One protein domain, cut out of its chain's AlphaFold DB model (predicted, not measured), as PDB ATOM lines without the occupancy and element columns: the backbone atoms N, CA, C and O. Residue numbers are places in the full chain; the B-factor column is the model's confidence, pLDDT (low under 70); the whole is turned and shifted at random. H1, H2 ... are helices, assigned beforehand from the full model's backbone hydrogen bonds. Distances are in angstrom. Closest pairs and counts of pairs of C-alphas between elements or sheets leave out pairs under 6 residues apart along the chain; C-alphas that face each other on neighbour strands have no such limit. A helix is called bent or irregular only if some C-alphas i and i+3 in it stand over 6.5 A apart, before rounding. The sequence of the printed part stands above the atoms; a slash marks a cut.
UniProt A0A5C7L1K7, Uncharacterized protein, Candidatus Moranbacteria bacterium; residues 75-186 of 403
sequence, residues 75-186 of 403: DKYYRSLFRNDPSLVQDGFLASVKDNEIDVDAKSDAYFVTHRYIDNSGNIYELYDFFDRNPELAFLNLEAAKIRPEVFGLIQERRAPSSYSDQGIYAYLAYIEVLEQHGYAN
ATOM      1  N   ASP A  75     308.937 370.767 290.653       75.19
ATOM      2  CA  ASP A  75     308.121 369.700 290.050       75.19
ATOM      3  C   ASP A  75     308.650 368.307 290.429       75.19
ATOM      4  O   ASP A  75     307.862 367.420 290.756       75.19
ATOM      5  N   LYS A  76     309.978 368.123 290.510       81.56
ATOM      6  CA  LYS A  76     310.567 366.831 290.908       81.56
ATOM      7  C   LYS A  76     310.175 366.425 292.337       81.56
ATOM      8  O   LYS A  76     309.759 365.288 292.563       81.56
ATOM      9  N   TYR A  77     310.211 367.359 293.289       82.19
ATOM     10  CA  TYR A  77     309.837 367.090 294.679       82.19
ATOM     11  C   TYR A  77     308.327 366.912 294.853       82.19
ATOM     12  O   TYR A  77     307.890 366.004 295.560       82.19
ATOM     13  N   TYR A  78     307.511 367.709 294.152       77.19
ATOM     14  CA  TYR A  78     306.059 367.524 294.144       77.19
ATOM     15  C   TYR A  78     305.667 366.154 293.571       77.19
ATOM     16  O   TYR A  78     304.783 365.497 294.121       77.19
ATOM     17  N   ARG A  79     306.332 365.672 292.515       74.38
ATOM     18  CA  ARG A  79     306.099 364.319 291.978       74.38
ATOM     19  C   ARG A  79     306.490 363.226 292.975       74.38
ATOM     20  O   ARG A  79     305.691 362.316 293.197       74.38
ATOM     21  N   SER A  80     307.640 363.360 293.634       78.88
ATOM     22  CA  SER A  80     308.074 362.418 294.676       78.88
ATOM     23  C   SER A  80     307.070 362.319 295.833       78.88
ATOM     24  O   SER A  80     306.670 361.217 296.220       78.88
ATOM     25  N   LEU A  81     306.585 363.464 296.326       75.50
ATOM     26  CA  LEU A  81     305.670 363.534 297.468       75.50
ATOM     27  C   LEU A  81     304.221 363.173 297.109       75.50
ATOM     28  O   LEU A  81     303.599 362.348 297.774       75.50
ATOM     29  N   PHE A  82     303.656 363.792 296.068       72.00
ATOM     30  CA  PHE A  82     302.220 363.707 295.770       72.00
ATOM     31  C   PHE A  82     301.866 362.648 294.728       72.00
ATOM     32  O   PHE A  82     300.756 362.119 294.763       72.00
ATOM     33  N   ARG A  83     302.783 362.324 293.807       75.31
ATOM     34  CA  ARG A  83     302.578 361.264 292.800       75.31
ATOM     35  C   ARG A  83     303.240 359.943 293.175       75.31
ATOM     36  O   ARG A  83     303.088 358.976 292.438       75.31
ATOM     37  N   ASN A  84     303.904 359.891 294.333       77.38
ATOM     38  CA  ASN A  84     304.574 358.700 294.847       77.38
ATOM     39  C   ASN A  84     305.606 358.125 293.855       77.38
ATOM     40  O   ASN A  84     305.730 356.909 293.718       77.38
ATOM     41  N   ASP A  85     306.318 359.013 293.157       84.00
ATOM     42  CA  ASP A  85     307.340 358.677 292.165       84.00
ATOM     43  C   ASP A  85     308.697 359.279 292.575       84.00
ATOM     44  O   ASP A  85     308.971 360.443 292.270       84.00
ATOM     45  N   PRO A  86     309.544 358.520 293.299       87.44
ATOM     46  CA  PRO A  86     310.823 359.016 293.792       87.44
ATOM     47  C   PRO A  86     311.945 358.987 292.745       87.44
ATOM     48  O   PRO A  86     313.056 359.397 293.068       87.44
ATOM     49  N   SER A  87     311.693 358.506 291.521       89.44
ATOM     50  CA  SER A  87     312.743 358.246 290.522       89.44
ATOM     51  C   SER A  87     313.625 359.467 290.256       89.44
ATOM     52  O   SER A  87     314.842 359.373 290.333       89.44
ATOM     53  N   LEU A  88     313.024 360.644 290.066       88.38
ATOM     54  CA  LEU A  88     313.765 361.871 289.756       88.38
ATOM     55  C   LEU A  88     314.709 362.321 290.881       88.38
ATOM     56  O   LEU A  88     315.813 362.776 290.599       88.38
ATOM     57  N   VAL A  89     314.294 362.204 292.149       91.31
ATOM     58  CA  VAL A  89     315.156 362.564 293.292       91.31
ATOM     59  C   VAL A  89     316.201 361.483 293.569       91.31
ATOM     60  O   VAL A  89     317.309 361.791 293.991       91.31
ATOM     61  N   GLN A  90     315.876 360.216 293.290       94.31
ATOM     62  CA  GLN A  90     316.810 359.094 293.385       94.31
ATOM     63  C   GLN A  90     317.922 359.192 292.339       94.31
ATOM     64  O   GLN A  90     319.096 359.063 292.687       94.31
ATOM     65  N   ASP A  91     317.560 359.464 291.087       93.81
ATOM     66  CA  ASP A  91     318.500 359.636 289.982       93.81
ATOM     67  C   ASP A  91     319.373 360.879 290.190       93.81
ATOM     68  O   ASP A  91     320.587 360.807 289.996       93.81
ATOM     69  N   GLY A  92     318.775 361.987 290.650       93.00
ATOM     70  CA  GLY A  92     319.494 363.215 290.996       93.00
ATOM     71  C   GLY A  92     320.537 362.987 292.088       93.00
ATOM     72  O   GLY A  92     321.718 363.251 291.875       93.00
ATOM     73  N   PHE A  93     320.137 362.385 293.213       96.12
ATOM     74  CA  PHE A  93     321.071 362.078 294.297       96.12
ATOM     75  C   PHE A  93     322.189 361.123 293.852       96.12
ATOM     76  O   PHE A  93     323.357 361.336 294.177       96.12
ATOM     77  N   LEU A  94     321.857 360.086 293.076       96.69
ATOM     78  CA  LEU A  94     322.844 359.136 292.566       96.69
ATOM     79  C   LEU A  94     323.869 359.810 291.644       96.69
ATOM     80  O   LEU A  94     325.055 359.487 291.721       96.69
ATOM     81  N   ALA A  95     323.425 360.722 290.776       95.62
ATOM     82  CA  ALA A  95     324.309 361.498 289.912       95.62
ATOM     83  C   ALA A  95     325.255 362.380 290.738       95.62
ATOM     84  O   ALA A  95     326.468 362.295 290.565       95.62
ATOM     85  N   SER A  96     324.731 363.120 291.719       95.56
ATOM     86  CA  SER A  96     325.553 363.963 292.593       95.56
ATOM     87  C   SER A  96     326.617 363.168 293.354       95.56
ATOM     88  O   SER A  96     327.765 363.598 293.441       95.56
ATOM     89  N   VAL A  97     326.286 361.970 293.853       96.56
ATOM     90  CA  VAL A  97     327.274 361.108 294.528       96.56
ATOM     91  C   VAL A  97     328.337 360.591 293.553       96.56
ATOM     92  O   VAL A  97     329.517 360.559 293.907       96.56
ATOM     93  N   LYS A  98     327.957 360.218 292.323       95.62
ATOM     94  CA  LYS A  98     328.896 359.782 291.270       95.62
ATOM     95  C   LYS A  98     329.899 360.865 290.903       95.62
ATOM     96  O   LYS A  98     331.087 360.574 290.763       95.62
ATOM     97  N   ASP A  99     329.411 362.092 290.785       95.31
ATOM     98  CA  ASP A  99     330.202 363.243 290.361       95.31
ATOM     99  C   ASP A  99     330.900 363.941 291.545       95.31
ATOM    100  O   ASP A  99     331.692 364.865 291.354       95.31
ATOM    101  N   ASN A 100     330.680 363.449 292.774       92.75
ATOM    102  CA  ASN A 100     331.181 364.022 294.025       92.75
ATOM    103  C   ASN A 100     330.783 365.505 294.184       92.75
ATOM    104  O   ASN A 100     331.569 366.348 294.633       92.75
ATOM    105  N   GLU A 101     329.546 365.815 293.800       93.38
ATOM    106  CA  GLU A 101     328.930 367.134 293.892       93.38
ATOM    107  C   GLU A 101     328.058 367.221 295.149       93.38
ATOM    108  O   GLU A 101     327.129 366.440 295.352       93.38
ATOM    109  N   ILE A 102     328.358 368.190 296.017       92.88
ATOM    110  CA  ILE A 102     327.632 368.421 297.275       92.88
ATOM    111  C   ILE A 102     327.089 369.850 297.275       92.88
ATOM    112  O   ILE A 102     327.509 370.715 298.050       92.88
ATOM    113  N   ASP A 103     326.173 370.110 296.350       90.75
ATOM    114  CA  ASP A 103     325.480 371.386 296.226       90.75
ATOM    115  C   ASP A 103     324.103 371.363 296.917       90.75
ATOM    116  O   ASP A 103     323.780 370.479 297.713       90.75
ATOM    117  N   VAL A 104     323.302 372.399 296.677       88.88
ATOM    118  CA  VAL A 104     321.972 372.546 297.281       88.88
ATOM    119  C   VAL A 104     321.013 371.459 296.798       88.88
ATOM    120  O   VAL A 104     320.227 370.943 297.597       88.88
ATOM    121  N   ASP A 105     321.092 371.095 295.521       90.12
ATOM    122  CA  ASP A 105     320.189 370.132 294.904       90.12
ATOM    123  C   ASP A 105     320.540 368.712 295.337       90.12
ATOM    124  O   ASP A 105     319.637 367.970 295.716       90.12
ATOM    125  N   ALA A 106     321.830 368.375 295.421       93.56
ATOM    126  CA  ALA A 106     322.314 367.107 295.962       93.56
ATOM    127  C   ALA A 106     321.817 366.868 297.395       93.56
ATOM    128  O   ALA A 106     321.350 365.779 297.735       93.56
ATOM    129  N   LYS A 107     321.886 367.898 298.252       94.88
ATOM    130  CA  LYS A 107     321.425 367.803 299.647       94.88
ATOM    131  C   LYS A 107     319.909 367.687 299.756       94.88
ATOM    132  O   LYS A 107     319.405 366.949 300.603       94.88
ATOM    133  N   SER A 108     319.180 368.419 298.918       93.44
ATOM    134  CA  SER A 108     317.722 368.334 298.882       93.44
ATOM    135  C   SER A 108     317.274 366.974 298.334       93.44
ATOM    136  O   SER A 108     316.433 366.316 298.939       93.44
ATOM    137  N   ASP A 109     317.915 366.456 297.285       95.00
ATOM    138  CA  ASP A 109     317.645 365.118 296.756       95.00
ATOM    139  C   ASP A 109     317.948 364.029 297.795       95.00
ATOM    140  O   ASP A 109     317.100 363.170 298.031       95.00
ATOM    141  N   ALA A 110     319.070 364.117 298.518       96.56
ATOM    142  CA  ALA A 110     319.370 363.225 299.642       96.56
ATOM    143  C   ALA A 110     318.280 363.262 300.732       96.56
ATOM    144  O   ALA A 110     317.862 362.217 301.250       96.56
ATOM    145  N   TYR A 111     317.793 364.463 301.071       96.00
ATOM    146  CA  TYR A 111     316.688 364.632 302.010       96.00
ATOM    147  C   TYR A 111     315.416 363.959 301.504       96.00
ATOM    148  O   TYR A 111     314.856 363.128 302.211       96.00
ATOM    149  N   PHE A 112     314.981 364.237 300.278       94.12
ATOM    150  CA  PHE A 112     313.737 363.675 299.755       94.12
ATOM    151  C   PHE A 112     313.816 362.173 299.499       94.12
ATOM    152  O   PHE A 112     312.824 361.485 299.727       94.12
ATOM    153  N   VAL A 113     314.975 361.639 299.101       95.50
ATOM    154  CA  VAL A 113     315.197 360.191 298.992       95.50
ATOM    155  C   VAL A 113     315.014 359.521 300.348       95.50
ATOM    156  O   VAL A 113     314.289 358.536 300.437       95.50
ATOM    157  N   THR A 114     315.619 360.049 301.415       95.25
ATOM    158  CA  THR A 114     315.486 359.458 302.759       95.25
ATOM    159  C   THR A 114     314.115 359.707 303.385       95.25
ATOM    160  O   THR A 114     313.559 358.808 304.021       95.25
ATOM    161  N   HIS A 115     313.519 360.880 303.161       92.81
ATOM    162  CA  HIS A 115     312.193 361.242 303.664       92.81
ATOM    163  C   HIS A 115     311.086 360.309 303.146       92.81
ATOM    164  O   HIS A 115     310.058 360.156 303.807       92.81
ATOM    165  N   ARG A 116     311.334 359.562 302.057       90.94
ATOM    166  CA  ARG A 116     310.454 358.479 301.594       90.94
ATOM    167  C   ARG A 116     310.063 357.500 302.691       90.94
ATOM    168  O   ARG A 116     308.940 357.017 302.646       90.94
ATOM    169  N   TYR A 117     310.908 357.247 303.697       92.44
ATOM    170  CA  TYR A 117     310.521 356.436 304.859       92.44
ATOM    171  C   TYR A 117     309.274 356.987 305.575       92.44
ATOM    172  O   TYR A 117     308.412 356.229 306.009       92.44
ATOM    173  N   ILE A 118     309.150 358.307 305.706       88.81
ATOM    174  CA  ILE A 118     307.975 358.939 306.312       88.81
ATOM    175  C   ILE A 118     306.786 358.881 305.344       88.81
ATOM    176  O   ILE A 118     305.672 358.547 305.755       88.81
ATOM    177  N   ASP A 119     307.026 359.132 304.057       84.12
ATOM    178  CA  ASP A 119     305.968 359.212 303.041       84.12
ATOM    179  C   ASP A 119     305.375 357.838 302.674       84.12
ATOM    180  O   ASP A 119     304.189 357.725 302.355       84.12
ATOM    181  N   ASN A 120     306.163 356.766 302.781       84.25
ATOM    182  CA  ASN A 120     305.782 355.396 302.431       84.25
ATOM    183  C   ASN A 120     305.241 354.579 303.621       84.25
ATOM    184  O   ASN A 120     305.252 353.347 303.598       84.25
ATOM    185  N   SER A 121     304.741 355.256 304.660       83.06
ATOM    186  CA  SER A 121     304.204 354.633 305.883       83.06
ATOM    187  C   SER A 121     305.234 353.860 306.724       83.06
ATOM    188  O   SER A 121     304.866 352.946 307.471       83.06
ATOM    189  N   GLY A 122     306.515 354.230 306.654       88.56
ATOM    190  CA  GLY A 122     307.584 353.653 307.470       88.56
ATOM    191  C   GLY A 122     308.176 352.366 306.904       88.56
ATOM    192  O   GLY A 122     308.676 351.536 307.662       88.56
ATOM    193  N   ASN A 123     308.099 352.153 305.591       92.69
ATOM    194  CA  ASN A 123     308.707 350.997 304.951       92.69
ATOM    195  C   ASN A 123     310.208 351.238 304.720       92.69
ATOM    196  O   ASN A 123     310.627 351.793 303.702       92.69
ATOM    197  N   ILE A 124     311.027 350.773 305.664       95.94
ATOM    198  CA  ILE A 124     312.488 350.926 305.615       95.94
ATOM    199  C   ILE A 124     313.143 350.207 304.427       95.94
ATOM    200  O   ILE A 124     314.205 350.621 303.966       95.94
ATOM    201  N   TYR A 125     312.504 349.162 303.889       97.00
ATOM    202  CA  TYR A 125     313.058 348.398 302.774       97.00
ATOM    203  C   TYR A 125     313.127 349.202 301.475       97.00
ATOM    204  O   TYR A 125     313.991 348.919 300.659       97.00
ATOM    205  N   GLU A 126     312.287 350.230 301.294       94.75
ATOM    206  CA  GLU A 126     312.396 351.119 300.128       94.75
ATOM    207  C   GLU A 126     313.752 351.834 300.099       94.75
ATOM    208  O   GLU A 126     314.397 351.870 299.053       94.75
ATOM    209  N   LEU A 127     314.214 352.332 301.253       96.19
ATOM    210  CA  LEU A 127     315.527 352.966 301.375       96.19
ATOM    211  C   LEU A 127     316.647 351.935 301.274       96.19
ATOM    212  O   LEU A 127     317.555 352.088 300.461       96.19
ATOM    213  N   TYR A 128     316.560 350.867 302.073       97.31
ATOM    214  CA  TYR A 128     317.604 349.848 302.140       97.31
ATOM    215  C   TYR A 128     317.870 349.217 300.768       97.31
ATOM    216  O   TYR A 128     319.021 349.156 300.342       97.31
ATOM    217  N   ASP A 129     316.815 348.828 300.044       96.75
ATOM    218  CA  ASP A 129     316.929 348.202 298.723       96.75
ATOM    219  C   ASP A 129     317.372 349.197 297.650       96.75
ATOM    220  O   ASP A 129     317.994 348.804 296.662       96.75
ATOM    221  N   PHE A 130     317.026 350.478 297.787       96.38
ATOM    222  CA  PHE A 130     317.541 351.511 296.895       96.38
ATOM    223  C   PHE A 130     319.051 351.693 297.091       96.38
ATOM    224  O   PHE A 130     319.794 351.627 296.116       96.38
ATOM    225  N   PHE A 131     319.528 351.836 298.327       97.25
ATOM    226  CA  PHE A 131     320.958 351.999 298.599       97.25
ATOM    227  C   PHE A 131     321.773 350.735 298.298       97.25
ATOM    228  O   PHE A 131     322.894 350.838 297.815       97.25
ATOM    229  N   ASP A 132     321.212 349.542 298.517       95.94
ATOM    230  CA  ASP A 132     321.899 348.268 298.256       95.94
ATOM    231  C   ASP A 132     322.107 348.003 296.757       95.94
ATOM    232  O   ASP A 132     323.144 347.493 296.339       95.94
ATOM    233  N   ARG A 133     321.138 348.396 295.919       96.44
ATOM    234  CA  ARG A 133     321.203 348.195 294.460       96.44
ATOM    235  C   ARG A 133     322.109 349.188 293.730       96.44
ATOM    236  O   ARG A 133     322.390 348.965 292.554       96.44
ATOM    237  N   ASN A 134     322.553 350.255 294.393       97.12
ATOM    238  CA  ASN A 134     323.377 351.309 293.806       97.12
ATOM    239  C   ASN A 134     324.762 351.327 294.478       97.12
ATOM    240  O   ASN A 134     324.881 351.838 295.593       97.12
ATOM    241  N   PRO A 135     325.819 350.786 293.835       96.06
ATOM    242  CA  PRO A 135     327.151 350.659 294.435       96.06
ATOM    243  C   PRO A 135     327.737 351.965 294.984       96.06
ATOM    244  O   PRO A 135     328.468 351.951 295.970       96.06
ATOM    245  N   GLU A 136     327.399 353.097 294.374       96.12
ATOM    246  CA  GLU A 136     327.852 354.433 294.769       96.12
ATOM    247  C   GLU A 136     327.261 354.876 296.114       96.12
ATOM    248  O   GLU A 136     327.860 355.674 296.828       96.12
ATOM    249  N   LEU A 137     326.118 354.303 296.496       97.06
ATOM    250  CA  LEU A 137     325.431 354.544 297.764       97.06
ATOM    251  C   LEU A 137     325.707 353.450 298.804       97.06
ATOM    252  O   LEU A 137     325.182 353.513 299.916       97.06
ATOM    253  N   ALA A 138     326.558 352.463 298.495       93.88
ATOM    254  CA  ALA A 138     326.831 351.333 299.385       93.88
ATOM    255  C   ALA A 138     327.391 351.761 300.756       93.88
ATOM    256  O   ALA A 138     327.182 351.068 301.759       93.88
ATOM    257  N   PHE A 139     328.064 352.917 300.821       96.75
ATOM    258  CA  PHE A 139     328.559 353.487 302.075       96.75
ATOM    259  C   PHE A 139     327.425 353.755 303.078       96.75
ATOM    260  O   PHE A 139     327.627 353.547 304.272       96.75
ATOM    261  N   LEU A 140     326.219 354.113 302.616       98.00
ATOM    262  CA  LEU A 140     325.070 354.376 303.486       98.00
ATOM    263  C   LEU A 140     324.679 353.131 304.278       98.00
ATOM    264  O   LEU A 140     324.569 353.190 305.500       98.00
ATOM    265  N   ASN A 141     324.527 351.986 303.610       96.88
ATOM    266  CA  ASN A 141     324.212 350.725 304.283       96.88
ATOM    267  C   ASN A 141     325.354 350.272 305.201       96.88
ATOM    268  O   ASN A 141     325.107 349.824 306.320       96.88
ATOM    269  N   LEU A 142     326.604 350.401 304.746       97.19
ATOM    270  CA  LEU A 142     327.773 349.967 305.504       97.19
ATOM    271  C   LEU A 142     327.975 350.781 306.788       97.19
ATOM    272  O   LEU A 142     328.304 350.218 307.833       97.19
ATOM    273  N   GLU A 143     327.844 352.101 306.714       98.50
ATOM    274  CA  GLU A 143     328.124 352.999 307.832       98.50
ATOM    275  C   GLU A 143     326.930 353.132 308.774       98.50
ATOM    276  O   GLU A 143     327.125 353.090 309.988       98.50
ATOM    277  N   ALA A 144     325.697 353.150 308.260       97.94
ATOM    278  CA  ALA A 144     324.511 353.167 309.114       97.94
ATOM    279  C   ALA A 144     324.405 351.878 309.953       97.94
ATOM    280  O   ALA A 144     324.070 351.931 311.141       97.94
ATOM    281  N   ALA A 145     324.823 350.730 309.401       97.69
ATOM    282  CA  ALA A 145     324.940 349.480 310.147       97.69
ATOM    283  C   ALA A 145     325.985 349.527 311.280       97.69
ATOM    284  O   ALA A 145     325.873 348.761 312.233       97.69
ATOM    285  N   LYS A 146     326.978 350.428 311.239       98.06
ATOM    286  CA  LYS A 146     327.911 350.631 312.367       98.06
ATOM    287  C   LYS A 146     327.268 351.425 313.507       98.06
ATOM    288  O   LYS A 146     327.659 351.248 314.655       98.06
ATOM    289  N   ILE A 147     326.294 352.284 313.197       96.62
ATOM    290  CA  ILE A 147     325.566 353.102 314.182       96.62
ATOM    291  C   ILE A 147     324.493 352.265 314.903       96.62
ATOM    292  O   ILE A 147     324.266 352.457 316.102       96.62
ATOM    293  N   ARG A 148     323.829 351.348 314.182       95.94
ATOM    294  CA  ARG A 148     322.739 350.486 314.687       95.94
ATOM    295  C   ARG A 148     322.860 349.036 314.182       95.94
ATOM    296  O   ARG A 148     322.036 348.596 313.374       95.94
ATOM    297  N   PRO A 149     323.877 348.272 314.616       96.88
ATOM    298  CA  PRO A 149     324.159 346.945 314.061       96.88
ATOM    299  C   PRO A 149     323.001 345.956 314.231       96.88
ATOM    300  O   PRO A 149     322.676 345.216 313.304       96.88
ATOM    301  N   GLU A 150     322.331 345.968 315.380       96.50
ATOM    302  CA  GLU A 150     321.186 345.105 315.665       96.50
ATOM    303  C   GLU A 150     319.992 345.381 314.742       96.50
ATOM    304  O   GLU A 150     319.358 344.446 314.253       96.50
ATOM    305  N   VAL A 151     319.712 346.654 314.451       96.75
ATOM    306  CA  VAL A 151     318.614 347.051 313.563       96.75
ATOM    307  C   VAL A 151     318.916 346.641 312.125       96.75
ATOM    308  O   VAL A 151     318.066 346.045 311.462       96.75
ATOM    309  N   PHE A 152     320.129 346.907 311.639       97.88
ATOM    310  CA  PHE A 152     320.513 346.552 310.273       97.88
ATOM    311  C   PHE A 152     320.619 345.038 310.062       97.88
ATOM    312  O   PHE A 152     320.261 344.563 308.986       97.88
ATOM    313  N   GLY A 153     320.984 344.268 311.093       97.56
ATOM    314  CA  GLY A 153     320.876 342.807 311.062       97.56
ATOM    315  C   GLY A 153     319.435 342.332 310.830       97.56
ATOM    316  O   GLY A 153     319.188 341.472 309.988       97.56
ATOM    317  N   LEU A 154     318.449 342.950 311.497       97.62
ATOM    318  CA  LEU A 154     317.028 342.642 311.263       97.62
ATOM    319  C   LEU A 154     316.569 342.990 309.844       97.62
ATOM    320  O   LEU A 154     315.741 342.270 309.288       97.62
ATOM    321  N   ILE A 155     317.069 344.084 309.270       97.56
ATOM    322  CA  ILE A 155     316.724 344.511 307.908       97.56
ATOM    323  C   ILE A 155     317.317 343.545 306.877       97.56
ATOM    324  O   ILE A 155     316.596 343.087 305.992       97.56
ATOM    325  N   GLN A 156     318.590 343.169 307.027       96.50
ATOM    326  CA  GLN A 156     319.260 342.189 306.163       96.50
ATOM    327  C   GLN A 156     318.529 340.843 306.151       96.50
ATOM    328  O   GLN A 156     318.322 340.244 305.097       96.50
ATOM    329  N   GLU A 157     318.060 340.396 307.317       97.25
ATOM    330  CA  GLU A 157     317.269 339.171 307.459       97.25
ATOM    331  C   GLU A 157     315.785 339.335 307.062       97.25
ATOM    332  O   GLU A 157     315.006 338.393 307.205       97.25
ATOM    333  N   ARG A 158     315.366 340.520 306.589       96.81
ATOM    334  CA  ARG A 158     313.968 340.870 306.262       96.81
ATOM    335  C   ARG A 158     312.979 340.650 307.419       96.81
ATOM    336  O   ARG A 158     311.811 340.330 307.199       96.81
ATOM    337  N   ARG A 159     313.431 340.820 308.665       96.50
ATOM    338  CA  ARG A 159     312.616 340.662 309.885       96.50
ATOM    339  C   ARG A 159     312.141 341.980 310.488       96.50
ATOM    340  O   ARG A 159     311.282 341.960 311.368       96.50
ATOM    341  N   ALA A 160     312.700 343.114 310.068       93.88
ATOM    342  CA  ALA A 160     312.182 344.418 310.467       93.88
ATOM    343  C   ALA A 160     310.761 344.625 309.889       93.88
ATOM    344  O   ALA A 160     310.500 344.191 308.761       93.88
ATOM    345  N   PRO A 161     309.826 345.264 310.612       90.88
ATOM    346  CA  PRO A 161     308.499 345.553 310.071       90.88
ATOM    347  C   PRO A 161     308.560 346.417 308.799       90.88
ATOM    348  O   PRO A 161     309.281 347.409 308.758       90.88
ATOM    349  N   SER A 162     307.757 346.090 307.780       88.75
ATOM    350  CA  SER A 162     307.602 346.893 306.544       88.75
ATOM    351  C   SER A 162     306.665 348.100 306.713       88.75
ATOM    352  O   SER A 162     306.087 348.593 305.750       88.75
ATOM    353  N   SER A 163     306.466 348.535 307.951       87.81
ATOM    354  CA  SER A 163     305.641 349.670 308.350       87.81
ATOM    355  C   SER A 163     306.327 350.391 309.503       87.81
ATOM    356  O   SER A 163     307.214 349.821 310.146       87.81
ATOM    357  N   TYR A 164     305.854 351.596 309.822       85.44
ATOM    358  CA  TYR A 164     306.398 352.403 310.912       85.44
ATOM    359  C   TYR A 164     306.625 351.584 312.192       85.44
ATOM    360  O   TYR A 164     305.715 350.933 312.714       85.44
ATOM    361  N   SER A 165     307.864 351.611 312.672       88.25
ATOM    362  CA  SER A 165     308.335 350.889 313.852       88.25
ATOM    363  C   SER A 165     309.576 351.570 314.425       88.25
ATOM    364  O   SER A 165     310.272 352.289 313.707       88.25
ATOM    365  N   ASP A 166     309.884 351.298 315.693       89.38
ATOM    366  CA  ASP A 166     311.107 351.770 316.353       89.38
ATOM    367  C   ASP A 166     312.373 351.330 315.594       89.38
ATOM    368  O   ASP A 166     313.297 352.115 315.400       89.38
ATOM    369  N   GLN A 167     312.407 350.093 315.088       92.50
ATOM    370  CA  GLN A 167     313.530 349.613 314.276       92.50
ATOM    371  C   GLN A 167     313.644 350.402 312.965       92.50
ATOM    372  O   GLN A 167     314.733 350.845 312.604       92.50
ATOM    373  N   GLY A 168     312.523 350.616 312.270       94.69
ATOM    374  CA  GLY A 168     312.498 351.386 311.026       94.69
ATOM    375  C   GLY A 168     312.974 352.827 311.217       94.69
ATOM    376  O   GLY A 168     313.821 353.294 310.457       94.69
ATOM    377  N   ILE A 169     312.494 353.517 312.261       95.19
ATOM    378  CA  ILE A 169     312.869 354.915 312.516       95.19
ATOM    379  C   ILE A 169     314.345 355.031 312.905       95.19
ATOM    380  O   ILE A 169     315.004 355.974 312.478       95.19
ATOM    381  N   TYR A 170     314.899 354.065 313.643       97.12
ATOM    382  CA  TYR A 170     316.321 354.078 313.979       97.12
ATOM    383  C   TYR A 170     317.235 353.820 312.787       97.12
ATOM    384  O   TYR A 170     318.280 354.461 312.688       97.12
ATOM    385  N   ALA A 171     316.853 352.934 311.867       98.00
ATOM    386  CA  ALA A 171     317.591 352.764 310.619       98.00
ATOM    387  C   ALA A 171     317.539 354.033 309.759       98.00
ATOM    388  O   ALA A 171     318.569 354.494 309.273       98.00
ATOM    389  N   TYR A 172     316.356 354.640 309.637       97.88
ATOM    390  CA  TYR A 172     316.176 355.925 308.965       97.88
ATOM    391  C   TYR A 172     317.066 357.031 309.564       97.88
ATOM    392  O   TYR A 172     317.771 357.722 308.832       97.88
ATOM    393  N   LEU A 173     317.093 357.165 310.892       98.44
ATOM    394  CA  LEU A 173     317.930 358.150 311.581       98.44
ATOM    395  C   LEU A 173     319.428 357.871 311.422       98.44
ATOM    396  O   LEU A 173     320.204 358.812 311.278       98.44
ATOM    397  N   ALA A 174     319.834 356.601 311.380       98.50
ATOM    398  CA  ALA A 174     321.215 356.231 311.093       98.50
ATOM    399  C   ALA A 174     321.634 356.641 309.668       98.50
ATOM    400  O   ALA A 174     322.745 357.131 309.491       98.50
ATOM    401  N   TYR A 175     320.754 356.521 308.665       98.62
ATOM    402  CA  TYR A 175     321.044 357.048 307.327       98.62
ATOM    403  C   TYR A 175     321.218 358.568 307.325       98.62
ATOM    404  O   TYR A 175     322.146 359.062 306.691       98.62
ATOM    405  N   ILE A 176     320.376 359.306 308.057       98.38
ATOM    406  CA  ILE A 176     320.537 360.760 308.196       98.38
ATOM    407  C   ILE A 176     321.879 361.109 308.848       98.38
ATOM    408  O   ILE A 176     322.564 362.013 308.380       98.38
ATOM    409  N   GLU A 177     322.276 360.392 309.900       98.44
ATOM    410  CA  GLU A 177     323.574 360.599 310.551       98.44
ATOM    411  C   GLU A 177     324.749 360.390 309.594       98.44
ATOM    412  O   GLU A 177     325.681 361.188 309.595       98.44
ATOM    413  N   VAL A 178     324.702 359.360 308.745       98.56
ATOM    414  CA  VAL A 178     325.741 359.149 307.728       98.56
ATOM    415  C   VAL A 178     325.715 360.271 306.688       98.56
ATOM    416  O   VAL A 178     326.756 360.829 306.359       98.56
ATOM    417  N   LEU A 179     324.542 360.666 306.188       98.31
ATOM    418  CA  LEU A 179     324.446 361.765 305.219       98.31
ATOM    419  C   LEU A 179     324.962 363.093 305.788       98.31
ATOM    420  O   LEU A 179     325.589 363.861 305.062       98.31
ATOM    421  N   GLU A 180     324.754 363.354 307.078       97.88
ATOM    422  CA  GLU A 180     325.330 364.510 307.769       97.88
ATOM    423  C   GLU A 180     326.860 364.438 307.823       97.88
ATOM    424  O   GLU A 180     327.516 365.394 307.404       97.88
ATOM    425  N   GLN A 181     327.427 363.290 308.203       97.44
ATOM    426  CA  GLN A 181     328.880 363.078 308.263       97.44
ATOM    427  C   GLN A 181     329.570 363.262 306.906       97.44
ATOM    428  O   GLN A 181     330.721 363.694 306.848       97.44
ATOM    429  N   HIS A 182     328.865 362.953 305.816       97.31
ATOM    430  CA  HIS A 182     329.359 363.088 304.443       97.31
ATOM    431  C   HIS A 182     328.979 364.426 303.786       97.31
ATOM    432  O   HIS A 182     329.281 364.644 302.618       97.31
ATOM    433  N   GLY A 183     328.342 365.347 304.518       95.75
ATOM    434  CA  GLY A 183     328.024 366.697 304.042       95.75
ATOM    435  C   GLY A 183     326.762 366.819 303.178       95.75
ATOM    436  O   GLY A 183     326.443 367.926 302.738       95.75
ATOM    437  N   TYR A 184     326.014 365.730 302.981       96.75
ATOM    438  CA  TYR A 184     324.760 365.688 302.219       96.75
ATOM    439  C   TYR A 184     323.531 366.150 303.018       96.75
ATOM    440  O   TYR A 184     322.455 366.316 302.448       96.75
ATOM    441  N   ALA A 185     323.655 366.391 304.325       96.12
ATOM    442  CA  ALA A 185     322.548 366.932 305.109       96.12
ATOM    443  C   ALA A 185     322.337 368.437 304.855       96.12
ATOM    444  O   ALA A 185     323.262 369.250 304.940       96.12
ATOM    445  N   ASN A 186     321.085 368.817 304.590       94.50
ATOM    446  CA  ASN A 186     320.607 370.199 304.657       94.50
ATOM    447  C   ASN A 186     319.871 370.469 305.985       94.50
ATOM    448  O   ASN A 186     319.666 369.581 306.816       94.50
TER     449      ASN A 186
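What this domain is: This is residues 75 to 186 of the 403 residues of an uncharacterized protein of Candidatus Moranbacteria bacterium (UniProt A0A5C7L1K7). Two long helices, H3 and H7, run side by side in opposite ways, and H2, H4 and H5 pack over one side of this pair: H2 on H3, H5 on H7, H4 on both. Short H1 and H6 lie at the two far ends. The printed part has 112 residues, with seven named helices in order from H1 to H7 and no named strand: all helix, mostly crossed packing. It is compact, with a radius of gyration of the C-alphas of 13.1 A, and rounded, spanning 34 by 28 by 22 A.

How they stand to each other: Begin with H1, residues 75 to 82; it touches H2, residues 87 to 99, through residues 87 to 89 of H2 alone, with the C-alphas of Lys 76 and Leu 88 closest at 6.0 A. Next comes H3, residues 104 to 119, which makes a helical hairpin with H2: the closest C-alphas, of Val 89 and Asp 109, are 5.0 A apart, at a steep tilt of 44 degrees, opposite ways. H1 and H3 only just touch, with 3 pairs of C-alphas within 8 A, closest at Leu 81 and Asp 119, 7.1 A. Look then at H4, residues 124 to 133, which touches H3 at the C-alphas of Tyr 117 and Ile 124, 5.9 A apart. H5, residues 135 to 147, touches H4 at a steep tilt of 48 degrees, with the C-alphas of Phe 131 and Leu 137 closest at 5.2 A. H6, residues 149 to 156, and H5 touch only at the corner, with C-alphas 145 and 152 closest at 5.3 A. Last, H7, residues 166 to 181, touches H5 at the C-alphas of Ala 144 and Ala 174, 4.9 A apart, and H3 at those of Tyr 117 and Tyr 172, 7.0 A apart, there at a shallow tilt of 5 degrees, opposite ways. H1 and H7 are apart. Every O i to N i+4 pair is within hydrogen-bond range in H1, H2, H4, H6 and H7; H3 has 10 of 12 and H5 5 of 9.

Where its parts are: Find C-alpha 75 at (308.121, 369.700, 290.050), where H1 begins. H2 is 18.2 A long, H3 21.6 A, with a kink of 29 degrees near residue 113, and H4 14.4 A. H5, 20.0 A, is irregular: C-alphas 136 and 139 are 7.4 A apart. H7 runs 22.6 A to C-alpha 181 at (328.880, 363.078, 308.263).

The domain as a whole: The two C-alphas farthest apart, of Asp 75 and Glu 150, are 37.8 A apart. The printed part has no cut and no long link; H6 to H7, 9 residues, is short. Mean pLDDT of the printed part is 93.0, and no printed residue is under 70.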